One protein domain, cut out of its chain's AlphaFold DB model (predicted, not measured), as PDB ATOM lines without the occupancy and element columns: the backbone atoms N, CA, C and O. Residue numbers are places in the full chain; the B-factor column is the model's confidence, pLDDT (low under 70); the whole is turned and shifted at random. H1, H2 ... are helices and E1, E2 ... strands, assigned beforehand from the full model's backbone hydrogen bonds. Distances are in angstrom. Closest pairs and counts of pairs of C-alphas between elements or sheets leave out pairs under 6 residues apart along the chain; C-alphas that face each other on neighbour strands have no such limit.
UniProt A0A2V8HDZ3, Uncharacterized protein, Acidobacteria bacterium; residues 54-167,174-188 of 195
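Overview. This is residues 54 to 167 and 174 to 188 of the 195 residues of an uncharacterized protein of Acidobacteria bacterium (UniProt A0A2V8HDZ3). Picture a sandwich of two four-stranded sheets, only partly face to face, their strands crossed at 57 degrees: E4 - E1 - E6 - E7 makes one layer and E3 - E2 - E5 - E8 the other. The very short helix H1 sits by E2 and E3, and the stretch up to residue 167 reaches out to make one end of the longest axis. The printed part has 129 residues with eight named strands and one named helix, in the order E1 E2 E3 E4 H1 E5 E6 E7 E8, and both sheets are antiparallel. The class is mostly strand, though under half of the residues are in named elements; the whole is compact, with a radius of gyration of the C-alphas of 14.2 A and spans of 45 by 34 by 22 A.

Arrangement. Start with the twisted sheet of E4, residues 108 to 116, E1, residues 54 to 61, E6, residues 139 to 146, and E7, residues 149 to 156, in that order. Between E4 and E1 look for N 57 and O 112, 2.8 A apart; between E1 and E6, N 58 and O 143, 2.9 A. E6 and E7 form a hairpin, with N 144 and O 152 at 2.9 A. The other sheet, also twisted, runs E3, residues 92 to 99, E2, residues 68 to 74, E5, residues 126 to 131, and E8, residues 180 to 184. E2 and E3 form a hairpin, with N 71 and O 96 at 2.8 A; then find N 72 and O 128 at 2.8 A between E2 and E5, and N 129 and O 181 at 2.9 A between E5 and E8. The two sheets form a sandwich, two sheets face to face, their facing parts 10.0 A centre to centre. Across it, the closest C-alphas of E3 and E4 are those of Phe 98 and Tyr 112, 7.2 A apart; E6 and E8 are near each other, while E5 and E7 are apart. H1, residues 120 to 123, is on the sheet E3 E2 E5 E8 at a height of 8.4 A; its closest C-alpha pair with E3 is Ala 94 and Phe 121, 5.8 A. H1 is too short for an O i to N i+4 pair; its one O i to N i+3 pair is within hydrogen-bond range.

Along the chain. Find C-alpha 54 at (-59.674, 10.974, 6.461); from there E1 runs 22.2 A to C-alpha 61. E4, the longest strand, runs 25.8 A from C-alpha 108 at (-49.666, 27.129, 17.549). E3 and E6 measure 20.0 A each, E7 19.1 A, E2 19.0 A and E5 16.7 A. E8 ends at C-alpha 184, (-43.379, 2.359, 18.374).

Size, cuts and confidence. The C-alphas farthest apart are those of Gly 148 and Lys 166, 45.8 A. Residues 168 to 173 are not printed, and C-alphas 167 and 174 are 11.8 A apart across the cut. Of the links printed whole, E2 to E3 is long. The mean pLDDT of the printed part is 78.4; look for values under 70 at, among others, residues 79 to 90, 158 to 167 and 174 to 180.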
ATOM      1  N   LEU A  54     -60.362   9.750   6.071       94.00
ATOM      2  CA  LEU A  54     -59.674  10.974   6.461       94.00
ATOM      3  C   LEU A  54     -58.677  10.644   7.571       94.00
ATOM      4  O   LEU A  54     -59.065  10.138   8.623       94.00
ATOM      5  N   VAL A  55     -57.407  10.930   7.322       95.19
ATOM      6  CA  VAL A  55     -56.326  10.825   8.297       95.19
ATOM      7  C   VAL A  55     -55.922  12.236   8.672       95.19
ATOM      8  O   VAL A  55     -55.601  13.033   7.791       95.19
ATOM      9  N   THR A  56     -55.935  12.538   9.962       96.75
ATOM     10  CA  THR A  56     -55.590  13.848  10.508       96.75
ATOM     11  C   THR A  56     -54.445  13.696  11.494       96.75
ATOM     12  O   THR A  56     -54.517  12.892  12.423       96.75
ATOM     13  N   PHE A  57     -53.399  14.484  11.286       96.19
ATOM     14  CA  PHE A  57     -52.254  14.615  12.169       96.19
ATOM     15  C   PHE A  57     -52.283  15.985  12.825       96.19
ATOM     16  O   PHE A  57     -52.470  17.003  12.156       96.19
ATOM     17  N   GLU A  58     -52.069  15.996  14.129       96.44
ATOM     18  CA  GLU A  58     -52.110  17.201  14.943       96.44
ATOM     19  C   GLU A  58     -50.809  17.356  15.721       96.44
ATOM     20  O   GLU A  58     -50.293  16.373  16.256       96.44
ATOM     21  N   PHE A  59     -50.285  18.578  15.789       92.56
ATOM     22  CA  PHE A  59     -49.024  18.890  16.462       92.56
ATOM     23  C   PHE A  59     -49.128  20.213  17.204       92.56
ATOM     24  O   PHE A  59     -49.648  21.183  16.657       92.56
ATOM     25  N   ASP A  60     -48.522  20.308  18.383       90.81
ATOM     26  CA  ASP A  60     -48.219  21.612  18.974       90.81
ATOM     27  C   ASP A  60     -46.781  22.004  18.600       90.81
ATOM     28  O   ASP A  60     -45.824  21.291  18.940       90.81
ATOM     29  N   GLN A  61     -46.626  23.135  17.906       84.19
ATOM     30  CA  GLN A  61     -45.323  23.704  17.549       84.19
ATOM     31  C   GLN A  61     -45.023  24.963  18.359       84.19
ATOM     32  O   GLN A  61     -45.907  25.779  18.611       84.19
ATOM     33  N   THR A  62     -43.755  25.157  18.716       81.62
ATOM     34  CA  THR A  62     -43.275  26.384  19.370       81.62
ATOM     35  C   THR A  62     -42.710  27.365  18.347       81.62
ATOM     36  O   THR A  62     -43.138  28.516  18.290       81.62
ATOM     37  N   ALA A  63     -41.808  26.892  17.485       81.75
ATOM     38  CA  ALA A  63     -41.229  27.655  16.386       81.75
ATOM     39  C   ALA A  63     -41.775  27.154  15.036       81.75
ATOM     40  O   ALA A  63     -41.752  25.944  14.806       81.75
ATOM     41  N   PRO A  64     -42.248  28.046  14.146       85.62
ATOM     42  CA  PRO A  64     -42.679  27.672  12.805       85.62
ATOM     43  C   PRO A  64     -41.480  27.347  11.907       85.62
ATOM     44  O   PRO A  64     -40.351  27.764  12.167       85.62
ATOM     45  N   THR A  65     -41.733  26.633  10.812       83.31
ATOM     46  CA  THR A  65     -40.723  26.300   9.797       83.31
ATOM     47  C   THR A  65     -41.247  26.542   8.396       83.31
ATOM     48  O   THR A  65     -42.450  26.526   8.168       83.31
ATOM     49  N   THR A  66     -40.346  26.746   7.438       87.25
ATOM     50  CA  THR A  66     -40.709  26.844   6.013       87.25
ATOM     51  C   THR A  66     -40.405  25.568   5.231       87.25
ATOM     52  O   THR A  66     -40.588  25.537   4.011       87.25
ATOM     53  N   ASP A  67     -39.936  24.540   5.934       83.25
ATOM     54  CA  ASP A  67     -39.510  23.274   5.360       83.25
ATOM     55  C   ASP A  67     -40.683  22.324   5.113       83.25
ATOM     56  O   ASP A  67     -41.789  22.501   5.629       83.25
ATOM     57  N   LEU A  68     -40.421  21.269   4.342       86.00
ATOM     58  CA  LEU A  68     -41.354  20.168   4.172       86.00
ATOM     59  C   LEU A  68     -41.218  19.185   5.343       86.00
ATOM     60  O   LEU A  68     -40.126  18.680   5.633       86.00
ATOM     61  N   ILE A  69     -42.343  18.878   5.976       86.12
ATOM     62  CA  ILE A  69     -42.434  17.911   7.066       86.12
ATOM     63  C   ILE A  69     -42.962  16.590   6.524       86.12
ATOM     64  O   ILE A  69     -43.957  16.556   5.800       86.12
ATOM     65  N   GLY A  70     -42.285  15.495   6.868       87.56
ATOM     66  CA  GLY A  70     -42.681  14.135   6.518       87.56
ATOM     67  C   GLY A  70     -43.114  13.332   7.738       87.56
ATOM     68  O   GLY A  70     -42.427  13.339   8.757       87.56
ATOM     69  N   ILE A  71     -44.215  12.598   7.614       90.19
ATOM     70  CA  ILE A  71     -44.702  11.631   8.600       90.19
ATOM     71  C   ILE A  71     -44.651  10.256   7.939       90.19
ATOM     72  O   ILE A  71     -45.275  10.035   6.902       90.19
ATOM     73  N   LEU A  72     -43.862   9.353   8.505       88.75
ATOM     74  CA  LEU A  72     -43.508   8.069   7.916       88.75
ATOM     75  C   LEU A  72     -43.996   6.935   8.809       88.75
ATOM     76  O   LEU A  72     -43.777   6.965  10.018       88.75
ATOM     77  N   PHE A  73     -44.579   5.917   8.192       89.81
ATOM     78  CA  PHE A  73     -44.934   4.655   8.829       89.81
ATOM     79  C   PHE A  73     -44.003   3.565   8.304       89.81
ATOM     80  O   PHE A  73     -43.800   3.459   7.091       89.81
ATOM     81  N   SER A  74     -43.393   2.790   9.199       87.38
ATOM     82  CA  SER A  74     -42.376   1.802   8.834       87.38
ATOM     83  C   SER A  74     -42.394   0.572   9.733       87.38
ATOM     84  O   SER A  74     -42.743   0.645  10.909       87.38
ATOM     85  N   ASN A  75     -41.950  -0.560   9.190       87.12
ATOM     86  CA  ASN A  75     -41.729  -1.792   9.952       87.12
ATOM     87  C   ASN A  75     -40.326  -1.889  10.562       87.12
ATOM     88  O   ASN A  75     -40.070  -2.781  11.372       87.12
ATOM     89  N   VAL A  76     -39.428  -0.964  10.214       81.81
ATOM     90  CA  VAL A  76     -38.025  -0.981  10.629       81.81
ATOM     91  C   VAL A  76     -37.701   0.293  11.410       81.81
ATOM     92  O   VAL A  76     -38.046   1.406  11.001       81.81
ATOM     93  N   ALA A  77     -37.032   0.132  12.554       76.69
ATOM     94  CA  ALA A  77     -36.544   1.256  13.344       76.69
ATOM     95  C   ALA A  77     -35.477   2.043  12.569       76.69
ATOM     96  O   ALA A  77     -34.766   1.487  11.730       76.69
ATOM     97  N   ALA A  78     -35.321   3.331  12.864       72.25
ATOM     98  CA  ALA A  78     -34.224   4.105  12.303       72.25
ATOM     99  C   ALA A  78     -32.888   3.534  12.790       72.25
ATOM    100  O   ALA A  78     -32.666   3.419  13.998       72.25
ATOM    101  N   ASP A  79     -31.968   3.247  11.866       67.44
ATOM    102  CA  ASP A  79     -30.580   3.001  12.243       67.44
ATOM    103  C   ASP A  79     -29.962   4.316  12.726       67.44
ATOM    104  O   ASP A  79     -29.543   5.166  11.939       67.44
ATOM    105  N   LEU A  80     -29.908   4.482  14.048       64.62
ATOM    106  CA  LEU A  80     -29.337   5.665  14.680       64.62
ATOM    107  C   LEU A  80     -27.835   5.795  14.412       64.62
ATOM    108  O   LEU A  80     -27.290   6.870  14.640       64.62
ATOM    109  N   ARG A  81     -27.149   4.748  13.933       57.03
ATOM    110  CA  ARG A  81     -25.719   4.807  13.590       57.03
ATOM    111  C   ARG A  81     -25.462   5.572  12.295       57.03
ATOM    112  O   ARG A  81     -24.358   6.067  12.089       57.03
ATOM    113  N   GLN A  82     -26.475   5.702  11.444       52.56
ATOM    114  CA  GLN A  82     -26.372   6.346  10.142       52.56
ATOM    115  C   GLN A  82     -27.144   7.667  10.136       52.56
ATOM    116  O   GLN A  82     -28.176   7.820  10.790       52.56
ATOM    117  N   ALA A  83     -26.638   8.655   9.394       49.19
ATOM    118  CA  ALA A  83     -27.431   9.844   9.113       49.19
ATOM    119  C   ALA A  83     -28.690   9.415   8.337       49.19
ATOM    120  O   ALA A  83     -28.574   8.584   7.429       49.19
ATOM    121  N   PRO A  84     -29.876   9.956   8.656       47.03
ATOM    122  CA  PRO A  84     -31.073   9.597   7.914       47.03
ATOM    123  C   PRO A  84     -30.896   9.969   6.439       47.03
ATOM    124  O   PRO A  84     -30.594  11.118   6.116       47.03
ATOM    125  N   LYS A  85     -31.024   8.984   5.545       49.75
ATOM    126  CA  LYS A  85     -30.922   9.206   4.098       49.75
ATOM    127  C   LYS A  85     -32.088  10.095   3.638       49.75
ATOM    128  O   LYS A  85     -33.193   9.984   4.162       49.75
ATOM    129  N   SER A  86     -31.851  10.957   2.643       44.66
ATOM    130  CA  SER A  86     -32.864  11.864   2.060       44.66
ATOM    131  C   SER A  86     -34.098  11.121   1.532       44.66
ATOM    132  O   SER A  86     -35.220  11.625   1.565       44.66
ATOM    133  N   GLN A  87     -33.886   9.881   1.104       48.59
ATOM    134  CA  GLN A  87     -34.904   8.858   0.948       48.59
ATOM    135  C   GLN A  87     -34.828   8.004   2.210       48.59
ATOM    136  O   GLN A  87     -33.872   7.251   2.379       48.59
ATOM    137  N   PHE A  88     -35.760   8.184   3.141       52.62
ATOM    138  CA  PHE A  88     -35.776   7.462   4.411       52.62
ATOM    139  C   PHE A  88     -36.069   5.967   4.193       52.62
ATOM    140  O   PHE A  88     -37.165   5.527   4.493       52.62
ATOM    141  N   GLY A  89     -35.073   5.223   3.704       53.94
ATOM    142  CA  GLY A  89     -34.849   3.786   3.878       53.94
ATOM    143  C   GLY A  89     -35.842   2.795   3.268       53.94
ATOM    144  O   GLY A  89     -36.997   3.095   2.971       53.94
ATOM    145  N   ASP A  90     -35.352   1.562   3.155       54.09
ATOM    146  CA  ASP A  90     -36.150   0.359   2.947       54.09
ATOM    147  C   ASP A  90     -37.152   0.178   4.104       54.09
ATOM    148  O   ASP A  90     -36.844   0.448   5.267       54.09
ATOM    149  N   GLY A  91     -38.367  -0.280   3.797       71.75
ATOM    150  CA  GLY A  91     -39.379  -0.614   4.806       71.75
ATOM    151  C   GLY A  91     -40.302   0.528   5.249       71.75
ATOM    152  O   GLY A  91     -41.052   0.339   6.211       71.75
ATOM    153  N   VAL A  92     -40.282   1.700   4.597       82.38
ATOM    154  CA  VAL A  92     -41.386   2.677   4.699       82.38
ATOM    155  C   VAL A  92     -42.591   2.149   3.931       82.38
ATOM    156  O   VAL A  92     -42.498   1.848   2.745       82.38
ATOM    157  N   VAL A  93     -43.726   2.058   4.617       87.31
ATOM    158  CA  VAL A  93     -44.991   1.552   4.067       87.31
ATOM    159  C   VAL A  93     -45.889   2.704   3.626       87.31
ATOM    160  O   VAL A  93     -46.555   2.614   2.601       87.31
ATOM    161  N   ALA A  94     -45.883   3.814   4.370       89.38
ATOM    162  CA  ALA A  94     -46.644   5.006   4.015       89.38
ATOM    163  C   ALA A  94     -45.903   6.290   4.388       89.38
ATOM    164  O   ALA A  94     -45.154   6.346   5.369       89.38
ATOM    165  N   LYS A  95     -46.153   7.338   3.600       89.38
ATOM    166  CA  LYS A  95     -45.593   8.673   3.784       89.38
ATOM    167  C   LYS A  95     -46.675   9.722   3.577       89.38
ATOM    168  O   LYS A  95     -47.341   9.738   2.546       89.38
ATOM    169  N   PHE A  96     -46.760  10.633   4.532       92.06
ATOM    170  CA  PHE A  96     -47.576  11.835   4.473       92.06
ATOM    171  C   PHE A  96     -46.660  13.050   4.537       92.06
ATOM    172  O   PHE A  96     -45.622  13.007   5.203       92.06
ATOM    173  N   THR A  97     -47.014  14.124   3.841       91.00
ATOM    174  CA  THR A  97     -46.176  15.326   3.798       91.00
ATOM    175  C   THR A  97     -47.001  16.592   3.765       91.00
ATOM    176  O   THR A  97     -47.952  16.685   2.991       91.00
ATOM    177  N   PHE A  98     -46.564  17.588   4.527       92.69
ATOM    178  CA  PHE A  98     -47.119  18.935   4.494       92.69
ATOM    179  C   PHE A  98     -46.005  19.979   4.528       92.69
ATOM    180  O   PHE A  98     -44.881  19.700   4.955       92.69
ATOM    181  N   SER A  99     -46.309  21.183   4.053       92.44
ATOM    182  CA  SER A  99     -45.384  22.309   4.090       92.44
ATOM    183  C   SER A  99     -45.547  23.058   5.409       92.44
ATOM    184  O   SER A  99     -46.648  23.481   5.756       92.44
ATOM    185  N   GLY A 100     -44.456  23.287   6.139       89.25
ATOM    186  CA  GLY A 100     -44.485  24.124   7.340       89.25
ATOM    187  C   GLY A 100     -44.927  25.563   7.053       89.25
ATOM    188  O   GLY A 100     -45.492  26.217   7.927       89.25
ATOM    189  N   ARG A 101     -44.764  26.034   5.804       92.81
ATOM    190  CA  ARG A 101     -45.224  27.366   5.366       92.81
ATOM    191  C   ARG A 101     -46.730  27.554   5.528       92.81
ATOM    192  O   ARG A 101     -47.168  28.687   5.703       92.81
ATOM    193  N   ASP A 102     -47.492  26.464   5.502       94.50
ATOM    194  CA  ASP A 102     -48.945  26.487   5.670       94.50
ATOM    195  C   ASP A 102     -49.337  26.798   7.132       94.50
ATOM    196  O   ASP A 102     -50.481  27.150   7.418       94.50
ATOM    197  N   TYR A 103     -48.371  26.735   8.060       92.94
ATOM    198  CA  TYR A 103     -48.549  26.929   9.498       92.94
ATOM    199  C   TYR A 103     -47.514  27.923  10.072       92.94
ATOM    200  O   TYR A 103     -46.651  27.546  10.869       92.94
ATOM    201  N   PRO A 104     -47.585  29.220   9.714       91.94
ATOM    202  CA  PRO A 104     -46.533  30.196  10.017       91.94
ATOM    203  C   PRO A 104     -46.556  30.744  11.453       91.94
ATOM    204  O   PRO A 104     -45.664  31.496  11.838       91.94
ATOM    205  N   LYS A 105     -47.590  30.434  12.247       92.62
ATOM    206  CA  LYS A 105     -47.759  31.011  13.587       92.62
ATOM    207  C   LYS A 105     -46.880  30.276  14.613       92.62
ATOM    208  O   LYS A 105     -46.920  29.049  14.654       92.62
ATOM    209  N   PRO A 106     -46.111  30.985  15.458       87.62
ATOM    210  CA  PRO A 106     -45.432  30.370  16.597       87.62
ATOM    211  C   PRO A 106     -46.436  29.957  17.680       87.62
ATOM    212  O   PRO A 106     -47.545  30.492  17.733       87.62
ATOM    213  N   ASN A 107     -46.028  29.040  18.565       88.81
ATOM    214  CA  ASN A 107     -46.829  28.543  19.697       88.81
ATOM    215  C   ASN A 107     -48.259  28.149  19.292       88.81
ATOM    216  O   ASN A 107     -49.234  28.537  19.934       88.81
ATOM    217  N   SER A 108     -48.384  27.425  18.180       91.44
ATOM    218  CA  SER A 108     -49.666  27.129  17.549       91.44
ATOM    219  C   SER A 108     -49.935  25.636  17.460       91.44
ATOM    220  O   SER A 108     -49.016  24.822  17.354       91.44
ATOM    221  N   HIS A 109     -51.217  25.309  17.369       94.00
ATOM    222  CA  HIS A 109     -51.673  23.985  16.987       94.00
ATOM    223  C   HIS A 109     -51.722  23.849  15.456       94.00
ATOM    224  O   HIS A 109     -52.326  24.675  14.771       94.00
ATOM    225  N   ILE A 110     -51.071  22.820  14.924       94.50
ATOM    226  CA  ILE A 110     -51.086  22.420  13.513       94.50
ATOM    227  C   ILE A 110     -52.094  21.288  13.367       94.50
ATOM    228  O   ILE A 110     -52.003  20.308  14.098       94.50
ATOM    229  N   SER A 111     -52.982  21.376  12.375       96.56
ATOM    230  CA  SER A 111     -53.841  20.263  11.961       96.56
ATOM    231  C   SER A 111     -53.690  20.043  10.460       96.56
ATOM    232  O   SER A 111     -54.028  20.910   9.651       96.56
ATOM    233  N   TYR A 112     -53.134  18.894  10.093       96.31
ATOM    234  CA  TYR A 112     -52.912  18.476   8.715       96.31
ATOM    235  C   TYR A 112     -53.748  17.234   8.425       96.31
ATOM    236  O   TYR A 112     -53.693  16.262   9.174       96.31
ATOM    237  N   SER A 113     -54.517  17.251   7.336       96.19
ATOM    238  CA  SER A 113     -55.393  16.135   6.974       96.19
ATOM    239  C   SER A 113     -55.195  15.689   5.531       96.19
ATOM    240  O   SER A 113     -55.094  16.513   4.625       96.19
ATOM    241  N   GLN A 114     -55.218  14.377   5.305       94.38
ATOM    242  CA  GLN A 114     -55.137  13.763   3.984       94.38
ATOM    243  C   GLN A 114     -56.107  12.580   3.889       94.38
ATOM    244  O   GLN A 114     -56.271  11.818   4.840       94.38
ATOM    245  N   ARG A 115     -56.762  12.408   2.733       93.38
ATOM    246  CA  ARG A 115     -57.568  11.209   2.457       93.38
ATOM    247  C   ARG A 115     -56.696  10.086   1.907       93.38
ATOM    248  O   ARG A 115     -55.889  10.319   1.008       93.38
ATOM    249  N   VAL A 116     -56.908   8.873   2.408       90.12
ATOM    250  CA  VAL A 116     -56.225   7.644   1.970       90.12
ATOM    251  C   VAL A 116     -57.231   6.542   1.648       90.12
ATOM    252  O   VAL A 116     -58.396   6.618   2.038       90.12
ATOM    253  N   ARG A 117     -56.791   5.519   0.912       87.50
ATOM    254  CA  ARG A 117     -57.665   4.423   0.459       87.50
ATOM    255  C   ARG A 117     -57.965   3.405   1.557       87.50
ATOM    256  O   ARG A 117     -59.088   2.924   1.638       87.50
ATOM    257  N   ASP A 118     -56.986   3.112   2.403       84.38
ATOM    258  CA  ASP A 118     -57.090   2.119   3.467       84.38
ATOM    259  C   ASP A 118     -56.275   2.532   4.704       84.38
ATOM    260  O   ASP A 118     -55.652   3.595   4.739       84.38
ATOM    261  N   ARG A 119     -56.328   1.690   5.739       87.31
ATOM    262  CA  ARG A 119     -55.662   1.894   7.032       87.31
ATOM    263  C   ARG A 119     -54.457   0.977   7.264       87.31
ATOM    264  O   ARG A 119     -54.008   0.885   8.399       87.31
ATOM    265  N   THR A 120     -53.943   0.302   6.233       86.81
ATOM    266  CA  THR A 120     -52.861  -0.703   6.367       86.81
ATOM    267  C   THR A 120     -51.572  -0.122   6.950       86.81
ATOM    268  O   THR A 120     -50.807  -0.808   7.616       86.81
ATOM    269  N   PHE A 121     -51.349   1.184   6.785       88.25
ATOM    270  CA  PHE A 121     -50.232   1.888   7.414       88.25
ATOM    271  C   PHE A 121     -50.267   1.850   8.954       88.25
ATOM    272  O   PHE A 121     -49.226   2.032   9.580       88.25
ATOM    273  N   LEU A 122     -51.429   1.606   9.575       88.62
ATOM    274  CA  LEU A 122     -51.547   1.442  11.027       88.62
ATOM    275  C   LEU A 122     -50.970   0.115  11.530       88.62
ATOM    276  O   LEU A 122     -50.621   0.037  12.703       88.62
ATOM    277  N   ASP A 123     -50.808  -0.883  10.657       87.50
ATOM    278  CA  ASP A 123     -50.184  -2.168  11.002       87.50
ATOM    279  C   ASP A 123     -48.650  -2.054  11.105       87.50
ATOM    280  O   ASP A 123     -47.956  -3.009  11.460       87.50
ATOM    281  N   CYS A 124     -48.098  -0.876  10.796       87.62
ATOM    282  CA  CYS A 124     -46.674  -0.615  10.913       87.62
ATOM    283  C   CYS A 124     -46.206  -0.605  12.366       87.62
ATOM    284  O   CYS A 124     -46.908  -0.180  13.282       87.62
ATOM    285  N   ARG A 125     -44.945  -0.983  12.575       86.88
ATOM    286  CA  ARG A 125     -44.350  -0.981  13.917       86.88
ATOM    287  C   ARG A 125     -43.963   0.413  14.411       86.88
ATOM    288  O   ARG A 125     -44.052   0.676  15.610       86.88
ATOM    289  N   TYR A 126     -43.531   1.299  13.519       85.50
ATOM    290  CA  TYR A 126     -42.962   2.602  13.855       85.50
ATOM    291  C   TYR A 126     -43.665   3.740  13.122       85.50
ATOM    292  O   TYR A 126     -43.982   3.626  11.936       85.50
ATOM    293  N   ILE A 127     -43.815   4.866  13.820       88.06
ATOM    294  CA  ILE A 127     -44.135   6.169  13.233       88.06
ATOM    295  C   ILE A 127     -42.953   7.112  13.444       88.06
ATOM    296  O   ILE A 127     -42.340   7.138  14.517       88.06
ATOM    297  N   ARG A 128     -42.629   7.893  12.413       85.50
ATOM    298  CA  ARG A 128     -41.526   8.851  12.418       85.50
ATOM    299  C   ARG A 128     -41.970  10.188  11.852       85.50
ATOM    300  O   ARG A 128     -42.625  10.225  10.819       85.50
ATOM    301  N   VAL A 129     -41.565  11.281  12.486       85.94
ATOM    302  CA  VAL A 129     -41.793  12.638  11.974       85.94
ATOM    303  C   VAL A 129     -40.450  13.281  11.710       85.94
ATOM    304  O   VAL A 129     -39.549  13.210  12.544       85.94
ATOM    305  N   VAL A 130     -40.319  13.879  10.538       80.50
ATOM    306  CA  VAL A 130     -39.050  14.321   9.978       80.50
ATOM    307  C   VAL A 130     -39.207  15.740   9.461       80.50
ATOM    308  O   VAL A 130     -40.073  15.988   8.621       80.50
ATOM    309  N   ASN A 131     -38.315  16.640   9.876       79.88
ATOM    310  CA  ASN A 131     -38.065  17.846   9.097       79.88
ATOM    311  C   ASN A 131     -37.049  17.532   7.989       79.88
ATOM    312  O   ASN A 131     -35.931  17.101   8.275       79.88
ATOM    313  N   THR A 132     -37.450  17.704   6.730       74.69
ATOM    314  CA  THR A 132     -36.590  17.407   5.573       74.69
ATOM    315  C   THR A 132     -35.705  18.579   5.152       74.69
ATOM    316  O   THR A 132     -34.790  18.375   4.356       74.69
ATOM    317  N   GLY A 133     -35.974  19.785   5.657       69.81
ATOM    318  CA  GLY A 133     -35.166  20.967   5.387       69.81
ATOM    319  C   GLY A 133     -34.183  21.291   6.510       69.81
ATOM    320  O   GLY A 133     -33.776  20.423   7.283       69.81
ATOM    321  N   ASN A 134     -33.772  22.558   6.555       69.56
ATOM    322  CA  ASN A 134     -32.665  23.031   7.392       69.56
ATOM    323  C   ASN A 134     -33.091  24.056   8.449       69.56
ATOM    324  O   ASN A 134     -32.260  24.489   9.248       69.56
ATOM    325  N   ASN A 135     -34.355  24.474   8.450       71.50
ATOM    326  CA  ASN A 135     -34.871  25.393   9.446       71.50
ATOM    327  C   ASN A 135     -35.117  24.641  10.764       71.50
ATOM    328  O   ASN A 135     -35.618  23.513  10.763       71.50
ATOM    329  N   PRO A 136     -34.775  25.241  11.913       69.44
ATOM    330  CA  PRO A 136     -34.997  24.606  13.201       69.44
ATOM    331  C   PRO A 136     -36.495  24.407  13.428       69.44
ATOM    332  O   PRO A 136     -37.270  25.360  13.450       69.44
ATOM    333  N   TRP A 137     -36.897  23.154  13.614       74.88
ATOM    334  CA  TRP A 137     -38.278  22.792  13.899       74.88
ATOM    335  C   TRP A 137     -38.323  21.521  14.730       74.88
ATOM    336  O   TRP A 137     -37.703  20.517  14.374       74.88
ATOM    337  N   SER A 138     -39.066  21.565  15.829       70.56
ATOM    338  CA  SER A 138     -39.391  20.385  16.618       70.56
ATOM    339  C   SER A 138     -40.813  20.534  17.147       70.56
ATOM    340  O   SER A 138     -41.067  21.454  17.929       70.56
ATOM    341  N   PRO A 139     -41.742  19.651  16.764       77.81
ATOM    342  CA  PRO A 139     -43.037  19.573  17.417       77.81
ATOM    343  C   PRO A 139     -42.847  19.027  18.836       77.81
ATOM    344  O   PRO A 139     -41.894  18.292  19.112       77.81
ATOM    345  N   THR A 140     -43.747  19.389  19.744       81.25
ATOM    346  CA  THR A 140     -43.709  18.905  21.138       81.25
ATOM    347  C   THR A 140     -44.482  17.602  21.317       81.25
ATOM    348  O   THR A 140     -44.157  16.792  22.188       81.25
ATOM    349  N   ASN A 141     -45.496  17.379  20.485       89.06
ATOM    350  CA  ASN A 141     -46.318  16.182  20.483       89.06
ATOM    351  C   ASN A 141     -46.905  15.916  19.094       89.06
ATOM    352  O   ASN A 141     -46.901  16.798  18.234       89.06
ATOM    353  N   ILE A 142     -47.416  14.699  18.922       91.12
ATOM    354  CA  ILE A 142     -48.234  14.289  17.784       91.12
ATOM    355  C   ILE A 142     -49.509  13.616  18.283       91.12
ATOM    356  O   ILE A 142     -49.479  12.778  19.189       91.12
ATOM    357  N   SER A 143     -50.618  13.935  17.632       94.38
ATOM    358  CA  SER A 143     -51.851  13.159  17.709       94.38
ATOM    359  C   SER A 143     -52.261  12.702  16.310       94.38
ATOM    360  O   SER A 143     -51.965  13.360  15.314       94.38
ATOM    361  N   LEU A 144     -52.925  11.552  16.232       94.75
ATOM    362  CA  LEU A 144     -53.374  10.936  14.987       94.75
ATOM    363  C   LEU A 144     -54.834  10.530  15.130       94.75
ATOM    364  O   LEU A 144     -55.182   9.793  16.053       94.75
ATOM    365  N   THR A 145     -55.654  10.965  14.186       94.19
ATOM    366  CA  THR A 145     -57.058  10.580  14.061       94.19
ATOM    367  C   THR A 145     -57.273   9.945  12.695       94.19
ATOM    368  O   THR A 145     -56.873  10.507  11.678       94.19
ATOM    369  N   VAL A 146     -57.911   8.779  12.652       92.25
ATOM    370  CA  VAL A 146     -58.245   8.069  11.412       92.25
ATOM    371  C   VAL A 146     -59.745   7.829  11.390       92.25
ATOM    372  O   VAL A 146     -60.284   7.194  12.290       92.25
ATOM    373  N   ALA A 147     -60.427   8.364  10.376       90.12
ATOM    374  CA  ALA A 147     -61.879   8.265  10.216       90.12
ATOM    375  C   ALA A 147     -62.671   8.669  11.481       90.12
ATOM    376  O   ALA A 147     -63.649   8.030  11.849       90.12
ATOM    377  N   GLY A 148     -62.222   9.731  12.159       87.12
ATOM    378  CA  GLY A 148     -62.842  10.237  13.390       87.12
ATOM    379  C   GLY A 148     -62.426   9.506  14.672       87.12
ATOM    380  O   GLY A 148     -62.707  10.000  15.759       87.12
ATOM    381  N   GLN A 149     -61.707   8.386  14.578       89.75
ATOM    382  CA  GLN A 149     -61.185   7.668  15.738       89.75
ATOM    383  C   GLN A 149     -59.773   8.146  16.090       89.75
ATOM    384  O   GLN A 149     -58.871   8.124  15.251       89.75
ATOM    385  N   ARG A 150     -59.563   8.538  17.351       89.94
ATOM    386  CA  ARG A 150     -58.238   8.874  17.892       89.94
ATOM    387  C   ARG A 150     -57.396   7.596  18.014       89.94
ATOM    388  O   ARG A 150     -57.781   6.669  18.719       89.94
ATOM    389  N   VAL A 151     -56.265   7.554  17.312       89.56
ATOM    390  CA  VAL A 151     -55.303   6.434  17.307       89.56
ATOM    391  C   VAL A 151     -54.083   6.752  18.170       89.56
ATOM    392  O   VAL A 151     -53.623   5.899  18.918       89.56
ATOM    393  N   LEU A 152     -53.565   7.980  18.075       90.56
ATOM    394  CA  LEU A 152     -52.500   8.500  18.939       90.56
ATOM    395  C   LEU A 152     -53.008   9.771  19.601       90.56
ATOM    396  O   LEU A 152     -53.513  10.642  18.892       90.56
ATOM    397  N   ASP A 153     -52.841   9.893  20.914       90.50
ATOM    398  CA  ASP A 153     -53.264  11.069  21.671       90.50
ATOM    399  C   ASP A 153     -52.072  11.743  22.355       90.50
ATOM    400  O   ASP A 153     -51.429  11.149  23.221       90.50
ATOM    401  N   ARG A 154     -51.757  12.967  21.909       88.50
ATOM    402  CA  ARG A 154     -50.712  13.861  22.440       88.50
ATOM    403  C   ARG A 154     -49.410  13.152  22.823       88.50
ATOM    404  O   ARG A 154     -48.790  13.458  23.844       88.50
ATOM    405  N   VAL A 155     -48.953  12.226  21.982       87.31
ATOM    406  CA  VAL A 155     -47.733  11.461  22.242       87.31
ATOM    407  C   VAL A 155     -46.537  12.402  22.177       87.31
ATOM    408  O   VAL A 155     -46.324  13.074  21.168       87.31
ATOM    409  N   SER A 156     -45.749  12.447  23.252       82.75
ATOM    410  CA  SER A 156     -44.608  13.355  23.360       82.75
ATOM    411  C   SER A 156     -43.549  13.084  22.296       82.75
ATOM    412  O   SER A 156     -43.112  11.947  22.082       82.75
ATOM    413  N   MET A 157     -43.088  14.166  21.673       73.75
ATOM    414  CA  MET A 157     -42.080  14.128  20.629       73.75
ATOM    415  C   MET A 157     -40.727  14.594  21.151       73.75
ATOM    416  O   MET A 157     -40.454  15.783  21.264       73.75
ATOM    417  N   TYR A 158     -39.856  13.632  21.453       68.38
ATOM    418  CA  TYR A 158     -38.460  13.897  21.792       68.38
ATOM    419  C   TYR A 158     -37.556  13.661  20.581       68.38
ATOM    420  O   TYR A 158     -37.474  12.526  20.102       68.38
ATOM    421  N   PRO A 159     -36.852  14.684  20.077       66.12
ATOM    422  CA  PRO A 159     -36.004  14.519  18.907       66.12
ATOM    423  C   PRO A 159     -34.963  13.420  19.156       66.12
ATOM    424  O   PRO A 159     -34.166  13.483  20.098       66.12
ATOM    425  N   ARG A 160     -34.974  12.395  18.302       58.94
ATOM    426  CA  ARG A 160     -33.928  11.377  18.253       58.94
ATOM    427  C   ARG A 160     -32.739  11.942  17.486       58.94
ATOM    428  O   ARG A 160     -32.875  12.574  16.440       58.94
ATOM    429  N   LYS A 161     -31.550  11.714  18.038       54.00
ATOM    430  CA  LYS A 161     -30.285  12.146  17.447       54.00
ATOM    431  C   LYS A 161     -29.775  11.041  16.526       54.00
ATOM    432  O   LYS A 161     -29.539   9.931  16.993       54.00
ATOM    433  N   GLY A 162     -29.588  11.336  15.239       47.56
ATOM    434  CA  GLY A 162     -28.743  10.503  14.381       47.56
ATOM    435  C   GLY A 162     -27.297  10.611  14.864       47.56
ATOM    436  O   GLY A 162     -26.821  11.714  15.132       47.56
ATOM    437  N   SER A 163     -26.608   9.488  15.042       36.28
ATOM    438  CA  SER A 163     -25.285   9.469  15.658       36.28
ATOM    439  C   SER A 163     -24.235  10.119  14.753       36.28
ATOM    440  O   SER A 163     -24.151   9.857  13.548       36.28
ATOM    441  N   ASP A 164     -23.418  10.974  15.358       40.66
ATOM    442  CA  ASP A 164     -22.013  11.105  15.005       40.66
ATOM    443  C   ASP A 164     -21.230  10.431  16.146       40.66
ATOM    444  O   ASP A 164     -21.294  10.920  17.279       40.66
ATOM    445  N   PRO A 165     -20.528   9.311  15.900       37.69
ATOM    446  CA  PRO A 165     -19.806   8.585  16.942       37.69
ATOM    447  C   PRO A 165     -18.685   9.402  17.612       37.69
ATOM    448  O   PRO A 165     -18.170   8.963  18.637       37.69
ATOM    449  N   LYS A 166     -18.305  10.577  17.086       39.50
ATOM    450  CA  LYS A 166     -17.209  11.407  17.627       39.50
ATOM    451  C   LYS A 166     -17.644  12.755  18.227       39.50
ATOM    452  O   LYS A 166     -16.809  13.450  18.797       39.50
ATOM    453  N   GLY A 167     -18.915  13.149  18.096       37.28
ATOM    454  CA  GLY A 167     -19.314  14.558  18.245       37.28
ATOM    455  C   GLY A 167     -19.930  14.988  19.581       37.28
ATOM    456  O   GLY A 167     -19.840  16.166  19.927       37.28
ATOM    457  N   ARG A 174     -24.270  23.763  14.147       38.16
ATOM    458  CA  ARG A 174     -23.551  24.236  12.943       38.16
ATOM    459  C   ARG A 174     -23.564  23.328  11.709       38.16
ATOM    460  O   ARG A 174     -23.160  23.804  10.654       38.16
ATOM    461  N   THR A 175     -24.038  22.080  11.772       41.53
ATOM    462  CA  THR A 175     -23.925  21.165  10.614       41.53
ATOM    463  C   THR A 175     -25.091  20.178  10.456       41.53
ATOM    464  O   THR A 175     -25.091  19.094  11.037       41.53
ATOM    465  N   TRP A 176     -26.043  20.563   9.596       48.53
ATOM    466  CA  TRP A 176     -26.602  19.761   8.492       48.53
ATOM    467  C   TRP A 176     -27.002  18.301   8.758       48.53
ATOM    468  O   TRP A 176     -26.525  17.405   8.058       48.53
ATOM    469  N   ARG A 177     -27.899  18.018   9.710       50.62
ATOM    470  CA  ARG A 177     -28.549  16.694   9.770       50.62
ATOM    471  C   ARG A 177     -30.027  16.792  10.161       50.62
ATOM    472  O   ARG A 177     -30.347  17.564  11.063       50.62
ATOM    473  N   PRO A 178     -30.913  16.007   9.515       52.31
ATOM    474  CA  PRO A 178     -32.344  16.054   9.781       52.31
ATOM    475  C   PRO A 178     -32.639  15.597  11.210       52.31
ATOM    476  O   PRO A 178     -32.229  14.513  11.637       52.31
ATOM    477  N   VAL A 179     -33.368  16.437  11.942       60.91
ATOM    478  CA  VAL A 179     -33.942  16.092  13.242       60.91
ATOM    479  C   VAL A 179     -35.223  15.312  12.986       60.91
ATOM    480  O   VAL A 179     -36.081  15.733  12.205       60.91
ATOM    481  N   PHE A 180     -35.349  14.161  13.635       69.62
ATOM    482  CA  PHE A 180     -36.555  13.355  13.552       69.62
ATOM    483  C   PHE A 180     -36.968  12.857  14.928       69.62
ATOM    484  O   PHE A 180     -36.154  12.725  15.836       69.62
ATOM    485  N   TRP A 181     -38.244  12.545  15.073       77.25
ATOM    486  CA  TRP A 181     -38.780  11.810  16.209       77.25
ATOM    487  C   TRP A 181     -39.278  10.455  15.730       77.25
ATOM    488  O   TRP A 181     -39.786  10.354  14.618       77.25
ATOM    489  N   GLU A 182     -39.151   9.429  16.567       80.25
ATOM    490  CA  GLU A 182     -39.643   8.084  16.284       80.25
ATOM    491  C   GLU A 182     -40.192   7.435  17.553       80.25
ATOM    492  O   GLU A 182     -39.569   7.506  18.622       80.25
ATOM    493  N   THR A 183     -41.313   6.733  17.402       79.25
ATOM    494  CA  THR A 183     -41.862   5.857  18.437       79.25
ATOM    495  C   THR A 183     -42.457   4.582  17.844       79.25
ATOM    496  O   THR A 183     -42.702   4.485  16.640       79.25
ATOM    497  N   GLU A 184     -42.686   3.601  18.710       81.38
ATOM    498  CA  GLU A 184     -43.379   2.359  18.374       81.38
ATOM    499  C   GLU A 184     -44.895   2.562  18.463       81.38
ATOM    500  O   GLU A 184     -45.407   2.955  19.512       81.38
ATOM    501  N   LEU A 185     -45.615   2.274  17.376       80.50
ATOM    502  CA  LEU A 185     -47.068   2.459  17.270       80.50
ATOM    503  C   LEU A 185     -47.842   1.556  18.237       80.50
ATOM    504  O   LEU A 185     -48.794   2.020  18.866       80.50
ATOM    505  N   PHE A 186     -47.381   0.314  18.439       74.56
ATOM    506  CA  PHE A 186     -48.060  -0.665  19.299       74.56
ATOM    507  C   PHE A 186     -48.222  -0.210  20.756       74.56
ATOM    508  O   PHE A 186     -49.078  -0.718  21.472       74.56
ATOM    509  N   ARG A 187     -47.400   0.743  21.217       68.56
ATOM    510  CA  ARG A 187     -47.479   1.285  22.583       68.56
ATOM    511  C   ARG A 187     -48.727   2.139  22.812       68.56
ATOM    512  O   ARG A 187     -49.061   2.413  23.959       68.56
ATOM    513  N   TYR A 188     -49.376   2.573  21.737       68.62
ATOM    514  CA  TYR A 188     -50.466   3.548  21.762       68.62
ATOM    515  C   TYR A 188     -51.712   3.043  21.043       68.62
ATOM    516  O   TYR A 188     -52.823   3.440  21.387       68.62
TER     517      TYR A 188